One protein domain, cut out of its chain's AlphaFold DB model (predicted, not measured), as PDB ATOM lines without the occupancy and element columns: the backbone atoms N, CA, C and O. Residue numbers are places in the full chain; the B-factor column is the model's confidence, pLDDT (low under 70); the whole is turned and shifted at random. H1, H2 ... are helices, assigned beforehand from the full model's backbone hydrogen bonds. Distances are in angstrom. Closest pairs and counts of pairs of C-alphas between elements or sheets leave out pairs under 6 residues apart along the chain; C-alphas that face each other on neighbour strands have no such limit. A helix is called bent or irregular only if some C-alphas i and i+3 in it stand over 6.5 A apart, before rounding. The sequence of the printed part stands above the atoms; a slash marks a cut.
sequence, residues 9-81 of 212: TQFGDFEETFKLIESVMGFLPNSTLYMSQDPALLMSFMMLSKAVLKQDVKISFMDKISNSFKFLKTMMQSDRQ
ATOM      1  N   THR A   9       8.767  15.837  25.718       93.12
ATOM      2  CA  THR A   9       8.468  14.594  24.983       93.12
ATOM      3  C   THR A   9       9.348  14.395  23.746       93.12
ATOM      4  O   THR A   9       9.559  13.257  23.331       93.12
ATOM      5  N   GLN A  10       9.911  15.471  23.188       92.81
ATOM      6  CA  GLN A  10      10.829  15.426  22.045       92.81
ATOM      7  C   GLN A  10      12.219  14.887  22.424       92.81
ATOM      8  O   GLN A  10      13.004  14.536  21.548       92.81
ATOM      9  N   PHE A  11      12.520  14.805  23.722       92.06
ATOM     10  CA  PHE A  11      13.854  14.570  24.269       92.06
ATOM     11  C   PHE A  11      13.885  13.383  25.240       92.06
ATOM     12  O   PHE A  11      14.516  13.455  26.294       92.06
ATOM     13  N   GLY A  12      13.200  12.286  24.899       87.50
ATOM     14  CA  GLY A  12      13.071  11.111  25.774       87.50
ATOM     15  C   GLY A  12      14.404  10.547  26.288       87.50
ATOM     16  O   GLY A  12      14.482  10.111  27.436       87.50
ATOM     17  N   ASP A  13      15.475  10.641  25.496       86.88
ATOM     18  CA  ASP A  13      16.819  10.187  25.885       86.88
ATOM     19  C   ASP A  13      17.452  11.021  27.019       86.88
ATOM     20  O   ASP A  13      18.389  10.567  27.678       86.88
ATOM     21  N   PHE A  14      16.932  12.225  27.288       90.12
ATOM     22  CA  PHE A  14      17.378  13.113  28.368       90.12
ATOM     23  C   PHE A  14      16.492  13.053  29.616       90.12
ATOM     24  O   PHE A  14      16.689  13.842  30.534       90.12
ATOM     25  N   GLU A  15      15.549  12.118  29.715       90.56
ATOM     26  CA  GLU A  15      14.600  12.084  30.834       90.56
ATOM     27  C   GLU A  15      15.289  11.978  32.208       90.56
ATOM     28  O   GLU A  15      14.952  12.701  33.145       90.56
ATOM     29  N   GLU A  16      16.321  11.143  32.327       87.12
ATOM     30  CA  GLU A  16      17.109  11.043  33.565       87.12
ATOM     31  C   GLU A  16      17.916  12.320  33.841       87.12
ATOM     32  O   GLU A  16      18.093  12.723  34.990       87.12
ATOM     33  N   THR A  17      18.369  12.992  32.785       87.06
ATOM     34  CA  THR A  17      19.033  14.294  32.860       87.06
ATOM     35  C   THR A  17      18.073  15.378  33.358       87.06
ATOM     36  O   THR A  17      18.451  16.190  34.200       87.06
ATOM     37  N   PHE A  18      16.823  15.373  32.900       92.75
ATOM     38  CA  PHE A  18      15.798  16.318  33.333       92.75
ATOM     39  C   PHE A  18      15.404  16.108  34.790       92.75
ATOM     40  O   PHE A  18      15.434  17.069  35.555       92.75
ATOM     41  N   LYS A  19      15.177  14.859  35.215       90.00
ATOM     42  CA  LYS A  19      14.925  14.527  36.632       90.00
ATOM     43  C   LYS A  19      16.049  14.998  37.547       90.00
ATOM     44  O   LYS A  19      15.811  15.416  38.679       90.00
ATOM     45  N   LEU A  20      17.285  14.939  37.061       85.56
ATOM     46  CA  LEU A  20      18.448  15.416  37.796       85.56
ATOM     47  C   LEU A  20      18.401  16.928  38.016       85.56
ATOM     48  O   LEU A  20      18.619  17.392  39.133       85.56
ATOM     49  N   ILE A  21      18.089  17.686  36.966       89.06
ATOM     50  CA  ILE A  21      17.936  19.144  37.035       89.06
ATOM     51  C   ILE A  21      16.766  19.510  37.958       89.06
ATOM     52  O   ILE A  21      16.922  20.363  38.829       89.06
ATOM     53  N   GLU A  22      15.640  18.804  37.850       90.94
ATOM     54  CA  GLU A  22      14.469  18.969  38.720       90.94
ATOM     55  C   GLU A  22      14.806  18.711  40.191       90.94
ATOM     56  O   GLU A  22      14.388  19.472  41.057       90.94
ATOM     57  N   SER A  23      15.624  17.696  40.489       86.19
ATOM     58  CA  SER A  23      16.056  17.406  41.866       86.19
ATOM     59  C   SER A  23      16.886  18.528  42.497       86.19
ATOM     60  O   SER A  23      16.941  18.647  43.720       86.19
ATOM     61  N   VAL A  24      17.528  19.348  41.663       83.06
ATOM     62  CA  VAL A  24      18.372  20.467  42.084       83.06
ATOM     63  C   VAL A  24      17.573  21.765  42.158       83.06
ATOM     64  O   VAL A  24      17.730  22.520  43.112       83.06
ATOM     65  N   MET A  25      16.767  22.054  41.137       86.56
ATOM     66  CA  MET A  25      16.078  23.341  40.990       86.56
ATOM     67  C   MET A  25      14.648  23.329  41.540       86.56
ATOM     68  O   MET A  25      14.090  24.387  41.814       86.56
ATOM     69  N   GLY A  26      14.053  22.149  41.720       89.81
ATOM     70  CA  GLY A  26      12.638  21.953  42.042       89.81
ATOM     71  C   GLY A  26      11.722  21.904  40.813       89.81
ATOM     72  O   GLY A  26      10.534  21.632  40.955       89.81
ATOM     73  N   PHE A  27      12.257  22.162  39.617       93.19
ATOM     74  CA  PHE A  27      11.543  22.171  38.338       93.19
ATOM     75  C   PHE A  27      12.534  22.059  37.166       93.19
ATOM     76  O   PHE A  27      13.744  22.184  37.362       93.19
ATOM     77  N   LEU A  28      12.032  21.831  35.948       94.19
ATOM     78  CA  LEU A  28      12.834  21.812  34.723       94.19
ATOM     79  C   LEU A  28      12.753  23.182  34.027       94.19
ATOM     80  O   LEU A  28      11.681  23.523  33.528       94.19
ATOM     81  N   PRO A  29      13.845  23.963  33.945       95.38
ATOM     82  CA  PRO A  29      13.827  25.224  33.216       95.38
ATOM     83  C   PRO A  29      13.566  24.993  31.728       95.38
ATOM     84  O   PRO A  29      14.261  24.187  31.101       95.38
ATOM     85  N   ASN A  30      12.657  25.764  31.138       95.38
ATOM     86  CA  ASN A  30      12.362  25.757  29.704       95.38
ATOM     87  C   ASN A  30      13.627  25.976  28.867       95.38
ATOM     88  O   ASN A  30      13.797  25.344  27.828       95.38
ATOM     89  N   SER A  31      14.563  26.799  29.348       95.12
ATOM     90  CA  SER A  31      15.882  27.006  28.733       95.12
ATOM     91  C   SER A  31      16.652  25.705  28.459       95.12
ATOM     92  O   SER A  31      17.343  25.589  27.443       95.12
ATOM     93  N   THR A  32      16.492  24.703  29.327       95.00
ATOM     94  CA  THR A  32      17.112  23.380  29.173       95.00
ATOM     95  C   THR A  32      16.612  22.689  27.910       95.00
ATOM     96  O   THR A  32      17.418  22.140  27.168       95.00
ATOM     97  N   LEU A  33      15.311  22.785  27.617       95.12
ATOM     98  CA  LEU A  33      14.686  22.173  26.438       95.12
ATOM     99  C   LEU A  33      15.220  22.784  25.134       95.12
ATOM    100  O   LEU A  33      15.396  22.086  24.139       95.12
ATOM    101  N   TYR A  34      15.555  24.079  25.142       95.00
ATOM    102  CA  TYR A  34      16.239  24.707  24.010       95.00
ATOM    103  C   TYR A  34      17.659  24.162  23.829       95.00
ATOM    104  O   TYR A  34      18.047  23.882  22.697       95.00
ATOM    105  N   MET A  35      18.421  23.978  24.915       95.06
ATOM    106  CA  MET A  35      19.757  23.368  24.832       95.06
ATOM    107  C   MET A  35      19.694  21.902  24.394       95.06
ATOM    108  O   MET A  35      20.588  21.461  23.684       95.06
ATOM    109  N   SER A  36      18.638  21.162  24.749       94.56
ATOM    110  CA  SER A  36      18.446  19.754  24.368       94.56
ATOM    111  C   SER A  36      18.358  19.515  22.859       94.56
ATOM    112  O   SER A  36      18.574  18.387  22.421       94.56
ATOM    113  N   GLN A  37      18.098  20.554  22.057       92.88
ATOM    114  CA  GLN A  37      18.185  20.462  20.594       92.88
ATOM    115  C   GLN A  37      19.614  20.172  20.104       92.88
ATOM    116  O   GLN A  37      19.780  19.629  19.013       92.88
ATOM    117  N   ASP A  38      20.630  20.489  20.910       93.75
ATOM    118  CA  ASP A  38      22.014  20.060  20.713       93.75
ATOM    119  C   ASP A  38      22.488  19.255  21.944       93.75
ATOM    120  O   ASP A  38      22.915  19.820  22.958       93.75
ATOM    121  N   PRO A  39      22.447  17.910  21.870       89.38
ATOM    122  CA  PRO A  39      22.935  17.012  22.916       89.38
ATOM    123  C   PRO A  39      24.321  17.350  23.473       89.38
ATOM    124  O   PRO A  39      24.552  17.253  24.683       89.38
ATOM    125  N   ALA A  40      25.259  17.733  22.601       90.19
ATOM    126  CA  ALA A  40      26.628  18.020  23.002       90.19
ATOM    127  C   ALA A  40      26.699  19.335  23.785       90.19
ATOM    128  O   ALA A  40      27.440  19.425  24.772       90.19
ATOM    129  N   LEU A  41      25.893  20.326  23.393       93.81
ATOM    130  CA  LEU A  41      25.756  21.588  24.112       93.81
ATOM    131  C   LEU A  41      25.178  21.374  25.515       93.81
ATOM    132  O   LEU A  41      25.787  21.829  26.485       93.81
ATOM    133  N   LEU A  42      24.060  20.646  25.638       91.44
ATOM    134  CA  LEU A  42      23.435  20.362  26.936       91.44
ATOM    135  C   LEU A  42      24.417  19.666  27.886       91.44
ATOM    136  O   LEU A  42      24.631  20.124  29.009       91.44
ATOM    137  N   MET A  43      25.067  18.594  27.428       87.94
ATOM    138  CA  MET A  43      26.005  17.833  28.256       87.94
ATOM    139  C   MET A  43      27.213  18.675  28.683       87.94
ATOM    140  O   MET A  43      27.616  18.637  29.848       87.94
ATOM    141  N   SER A  44      27.756  19.492  27.776       91.44
ATOM    142  CA  SER A  44      28.873  20.395  28.083       91.44
ATOM    143  C   SER A  44      28.481  21.450  29.117       91.44
ATOM    144  O   SER A  44      29.214  21.684  30.082       91.44
ATOM    145  N   PHE A  45      27.301  22.053  28.958       93.69
ATOM    146  CA  PHE A  45      26.772  23.029  29.904       93.69
ATOM    147  C   PHE A  45      26.539  22.414  31.288       93.69
ATOM    148  O   PHE A  45      26.876  23.027  32.303       93.69
ATOM    149  N   MET A  46      26.025  21.186  31.356       88.81
ATOM    150  CA  MET A  46      25.831  20.486  32.626       88.81
ATOM    151  C   MET A  46      27.147  20.162  33.328       88.81
ATOM    152  O   MET A  46      27.253  20.344  34.541       88.81
ATOM    153  N   MET A  47      28.167  19.726  32.585       88.31
ATOM    154  CA  MET A  47      29.499  19.491  33.150       88.31
ATOM    155  C   MET A  47      30.117  20.782  33.690       88.31
ATOM    156  O   MET A  47      30.660  20.782  34.797       88.31
ATOM    157  N   LEU A  48      29.986  21.891  32.955       91.62
ATOM    158  CA  LEU A  48      30.423  23.208  33.420       91.62
ATOM    159  C   LEU A  48      29.656  23.637  34.678       91.62
ATOM    160  O   LEU A  48      30.268  24.015  35.676       91.62
ATOM    161  N   SER A  49      28.328  23.528  34.659       91.12
ATOM    162  CA  SER A  49      27.462  23.892  35.785       91.12
ATOM    163  C   SER A  49      27.801  23.086  37.033       91.12
ATOM    164  O   SER A  49      27.955  23.663  38.109       91.12
ATOM    165  N   LYS A  50      28.021  21.773  36.898       87.25
ATOM    166  CA  LYS A  50      28.477  20.916  37.997       87.25
ATOM    167  C   LYS A  50      29.838  21.361  38.530       87.25
ATOM    168  O   LYS A  50      30.009  21.451  39.743       87.25
ATOM    169  N   ALA A  51      30.796  21.666  37.655       87.88
ATOM    170  CA  ALA A  51      32.131  22.096  38.068       87.88
ATOM    171  C   ALA A  51      32.109  23.427  38.842       87.88
ATOM    172  O   ALA A  51      32.875  23.588  39.792       87.88
ATOM    173  N   VAL A  52      31.227  24.354  38.462       90.88
ATOM    174  CA  VAL A  52      31.114  25.695  39.060       90.88
ATOM    175  C   VAL A  52      30.256  25.686  40.327       90.88
ATOM    176  O   VAL A  52      30.664  26.186  41.378       90.88
ATOM    177  N   LEU A  53      29.063  25.095  40.263       87.44
ATOM    178  CA  LEU A  53      28.142  25.056  41.398       87.44
ATOM    179  C   LEU A  53      28.525  23.977  42.414       87.44
ATOM    180  O   LEU A  53      28.113  24.096  43.564       87.44
ATOM    181  N   LYS A  54      29.389  23.015  42.049       77.75
ATOM    182  CA  LYS A  54      29.875  21.924  42.918       77.75
ATOM    183  C   LYS A  54      28.734  21.201  43.631       77.75
ATOM    184  O   LYS A  54      28.820  20.866  44.805       77.75
ATOM    185  N   GLN A  55      27.638  20.995  42.909       65.00
ATOM    186  CA  GLN A  55      26.507  20.245  43.428       65.00
ATOM    187  C   GLN A  55      26.888  18.762  43.497       65.00
ATOM    188  O   GLN A  55      27.423  18.210  42.528       65.00
ATOM    189  N   ASP A  56      26.588  18.122  44.628       55.66
ATOM    190  CA  ASP A  56      26.771  16.683  44.848       55.66
ATOM    191  C   ASP A  56      25.714  15.888  44.075       55.66
ATOM    192  O   ASP A  56      24.815  15.246  44.617       55.66
ATOM    193  N   VAL A  57      25.811  15.958  42.756       55.31
ATOM    194  CA  VAL A  57      24.907  15.286  41.840       55.31
ATOM    195  C   VAL A  57      25.527  13.945  41.457       55.31
ATOM    196  O   VAL A  57      26.561  13.888  40.776       55.31
ATOM    197  N   LYS A  58      24.902  12.846  41.899       52.25
ATOM    198  CA  LYS A  58      25.295  11.482  41.516       52.25
ATOM    199  C   LYS A  58      24.932  11.228  40.052       52.25
ATOM    200  O   LYS A  58      23.820  10.816  39.739       52.25
ATOM    201  N   ILE A  59      25.876  11.460  39.142       53.56
ATOM    202  CA  ILE A  59      25.713  11.119  37.722       53.56
ATOM    203  C   ILE A  59      25.998   9.619  37.551       53.56
ATOM    204  O   ILE A  59      27.125   9.223  37.254       53.56
ATOM    205  N   SER A  60      24.962   8.791  37.720       48.25
ATOM    206  CA  SER A  60      25.010   7.316  37.614       48.25
ATOM    207  C   SER A  60      25.661   6.807  36.312       48.25
ATOM    208  O   SER A  60      26.311   5.761  36.286       48.25
ATOM    209  N   PHE A  61      25.556   7.570  35.218       51.25
ATOM    210  CA  PHE A  61      26.156   7.205  33.932       51.25
ATOM    211  C   PHE A  61      27.697   7.245  33.937       51.25
ATOM    212  O   PHE A  61      28.334   6.384  33.328       51.25
ATOM    213  N   MET A  62      28.318   8.189  34.658       48.53
ATOM    214  CA  MET A  62      29.784   8.306  34.717       48.53
ATOM    215  C   MET A  62      30.438   7.207  35.560       48.53
ATOM    216  O   MET A  62      31.581   6.833  35.286       48.53
ATOM    217  N   ASP A  63      29.712   6.631  36.521       51.72
ATOM    218  CA  ASP A  63      30.222   5.530  37.343       51.72
ATOM    219  C   ASP A  63      30.522   4.283  36.491       51.72
ATOM    220  O   ASP A  63      31.502   3.579  36.751       51.72
ATOM    221  N   LYS A  64      29.763   4.068  35.403       48.12
ATOM    222  CA  LYS A  64      29.963   2.952  34.457       48.12
ATOM    223  C   LYS A  64      31.192   3.100  33.550       48.12
ATOM    224  O   LYS A  64      31.686   2.092  33.055       48.12
ATOM    225  N   ILE A  65      31.712   4.314  33.350       54.41
ATOM    226  CA  ILE A  65      32.882   4.588  32.486       54.41
ATOM    227  C   ILE A  65      34.197   4.573  33.308       54.41
ATOM    228  O   ILE A  65      35.303   4.579  32.767       54.41
ATOM    229  N   SER A  66      34.103   4.509  34.641       50.62
ATOM    230  CA  SER A  66      35.166   4.969  35.549       50.62
ATOM    231  C   SER A  66      36.379   4.050  35.770       50.62
ATOM    232  O   SER A  66      37.340   4.485  36.405       50.62
ATOM    233  N   ASN A  67      36.433   2.834  35.216       49.38
ATOM    234  CA  ASN A  67      37.526   1.901  35.544       49.38
ATOM    235  C   ASN A  67      38.719   1.871  34.572       49.38
ATOM    236  O   ASN A  67      39.720   1.232  34.895       49.38
ATOM    237  N   SER A  68      38.683   2.572  33.432       53.75
ATOM    238  CA  SER A  68      39.703   2.366  32.381       53.75
ATOM    239  C   SER A  68      40.665   3.530  32.110       53.75
ATOM    240  O   SER A  68      41.626   3.332  31.375       53.75
ATOM    241  N   PHE A  69      40.499   4.716  32.711       65.00
ATOM    242  CA  PHE A  69      41.389   5.854  32.425       65.00
ATOM    243  C   PHE A  69      41.827   6.617  33.683       65.00
ATOM    244  O   PHE A  69      41.026   7.211  34.401       65.00
ATOM    245  N   LYS A  70      43.147   6.659  33.914       60.19
ATOM    246  CA  LYS A  70      43.806   7.372  35.028       60.19
ATOM    247  C   LYS A  70      43.404   8.858  35.100       60.19
ATOM    248  O   LYS A  70      43.245   9.390  36.191       60.19
ATOM    249  N   PHE A  71      43.166   9.479  33.943       58.50
ATOM    250  CA  PHE A  71      42.674  10.853  33.803       58.50
ATOM    251  C   PHE A  71      41.262  11.049  34.389       58.50
ATOM    252  O   PHE A  71      41.030  11.992  35.144       58.50
ATOM    253  N   LEU A  72      40.344  10.112  34.127       57.59
ATOM    254  CA  LEU A  72      38.975  10.149  34.649       57.59
ATOM    255  C   LEU A  72      38.957   9.989  36.178       57.59
ATOM    256  O   LEU A  72      38.229  10.695  36.873       57.59
ATOM    257  N   LYS A  73      39.848   9.149  36.724       57.84
ATOM    258  CA  LYS A  73      40.047   9.010  38.175       57.84
ATOM    259  C   LYS A  73      40.534  10.308  38.826       57.84
ATOM    260  O   LYS A  73      40.033  10.663  39.889       57.84
ATOM    261  N   THR A  74      41.473  11.027  38.205       58.22
ATOM    262  CA  THR A  74      41.956  12.328  38.703       58.22
ATOM    263  C   THR A  74      40.854  13.390  38.674       58.22
ATOM    264  O   THR A  74      40.689  14.116  39.653       58.22
ATOM    265  N   MET A  75      40.042  13.428  37.614       59.31
ATOM    266  CA  MET A  75      38.885  14.324  37.517       59.31
ATOM    267  C   MET A  75      37.865  14.047  38.636       59.31
ATOM    268  O   MET A  75      37.527  14.953  39.397       59.31
ATOM    269  N   MET A  76      37.468  12.785  38.833       58.06
ATOM    270  CA  MET A  76      36.541  12.389  39.905       58.06
ATOM    271  C   MET A  76      37.117  12.605  41.316       58.06
ATOM    272  O   MET A  76      36.378  12.875  42.258       58.06
ATOM    273  N   GLN A  77      38.437  12.493  41.493       57.28
ATOM    274  CA  GLN A  77      39.114  12.803  42.759       57.28
ATOM    275  C   GLN A  77      39.135  14.305  43.058       57.28
ATOM    276  O   GLN A  77      38.979  14.684  44.216       57.28
ATOM    277  N   SER A  78      39.286  15.150  42.035       54.53
ATOM    278  CA  SER A  78      39.205  16.609  42.179       54.53
ATOM    279  C   SER A  78      37.792  17.085  42.540       54.53
ATOM    280  O   SER A  78      37.641  18.034  43.305       54.53
ATOM    281  N   ASP A  79      36.760  16.368  42.082       54.72
ATOM    282  CA  ASP A  79      35.361  16.594  42.467       54.72
ATOM    283  C   ASP A  79      35.075  16.254  43.938       54.72
ATOM    284  O   ASP A  79      34.127  16.782  44.506       54.72
ATOM    285  N   ARG A  80      35.918  15.441  44.594       52.78
ATOM    286  CA  ARG A  80      35.808  15.156  46.037       52.78
ATOM    287  C   ARG A  80      36.440  16.218  46.930       52.78
ATOM    288  O   ARG A  80      36.370  16.101  48.154       52.78
ATOM    289  N   GLN A  81      37.109  17.221  46.361       60.28
ATOM    290  CA  GLN A  81      37.655  18.297  47.172       60.28
ATOM    291  C   GLN A  81      36.489  19.145  47.687       60.28
ATOM    292  O   GLN A  81      35.792  19.770  46.890       60.28
TER     293      GLN A  81
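This is residues 9 to 81 of the 212 residues of the protein "Carboxymuconolactone decarboxylase family protein" of Aeromonadales bacterium (UniProt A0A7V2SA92). Look for an open, elongated arrangement of helices with few contacts: at one end H1, H2 and H3 make a small group, with short H2 between H1 and H3 along the chain, and at the other end is H5. From the end of H3, residues 54 to 69 make a wide loop that holds the four-residue H4 and leads to H5. The printed part has 73 residues with five named helices, in the order H1, H2, H3, H4, H5, and no named strand; its class is all helix. It is only just compact, close to loose, with a radius of gyration of the C-alphas of 13.2 A, and its C-alphas span 37 by 22 by 17 A.

Start with H1, residues 9 to 25, which has a kink of 80 degrees near residue 16; it is irregular, with C-alphas 10 and 13 at 8.8 A. Next comes H2, residues 30 to 35, close to H1 but not clearly touching it: the closest C-alphas, of Phe 11 and Leu 33, are 7.9 A apart. These two run opposite ways at a steep tilt of 56 degrees. Go on to H3, residues 39 to 53, which only just touches H2, with 3 pairs of C-alphas within 8 A, and only at the corner by their link. H3 does so with residues 41 to 42 alone; the closest C-alphas, of Met 35 and Leu 42, are 5.2 A apart, and the two helices run opposite ways at a steep tilt of 61 degrees. H1 and H3 are near each other, with 9 pairs of C-alphas within 10 A. Then find H4, residues 60 to 63, apart from H1, H2 and H3. Last is H5, residues 70 to 79, close to H3 but not clearly touching it: the closest C-alphas, of Ala 51 and Asp 79, are 7.7 A apart, and the two run the same way at a steep tilt of 50 degrees. H5 is apart from H1, H2 and H4. Every O i to N i+4 pair is within hydrogen-bond range in H2, H3 and H5, against 8 of 13 in H1; H4 is too short for such a pair, and its one O i to N i+3 pair is not within range.

Find C-alpha 9 at (8.468, 14.594, 24.983), where H1 begins; it covers 19.8 A from first to last C-alpha. H2 covers 9.2 A. Find C-alpha 39 at (22.935, 17.012, 22.916); from there H3 runs 20.8 A to C-alpha 53. H4 covers 5.5 A, and H5 runs 14.5 A to C-alpha 79 at (35.361, 16.594, 42.467).

The two C-alphas farthest apart, those of Thr 9 and Lys 70, are 37.4 A apart. The printed part has no cut. The links H1 to H2 and H2 to H3 are tight, H3 to H4 and H4 to H5 are short, and no link is long. The mean pLDDT of the printed part is 77.5, and residues 55 to 81 are under 70.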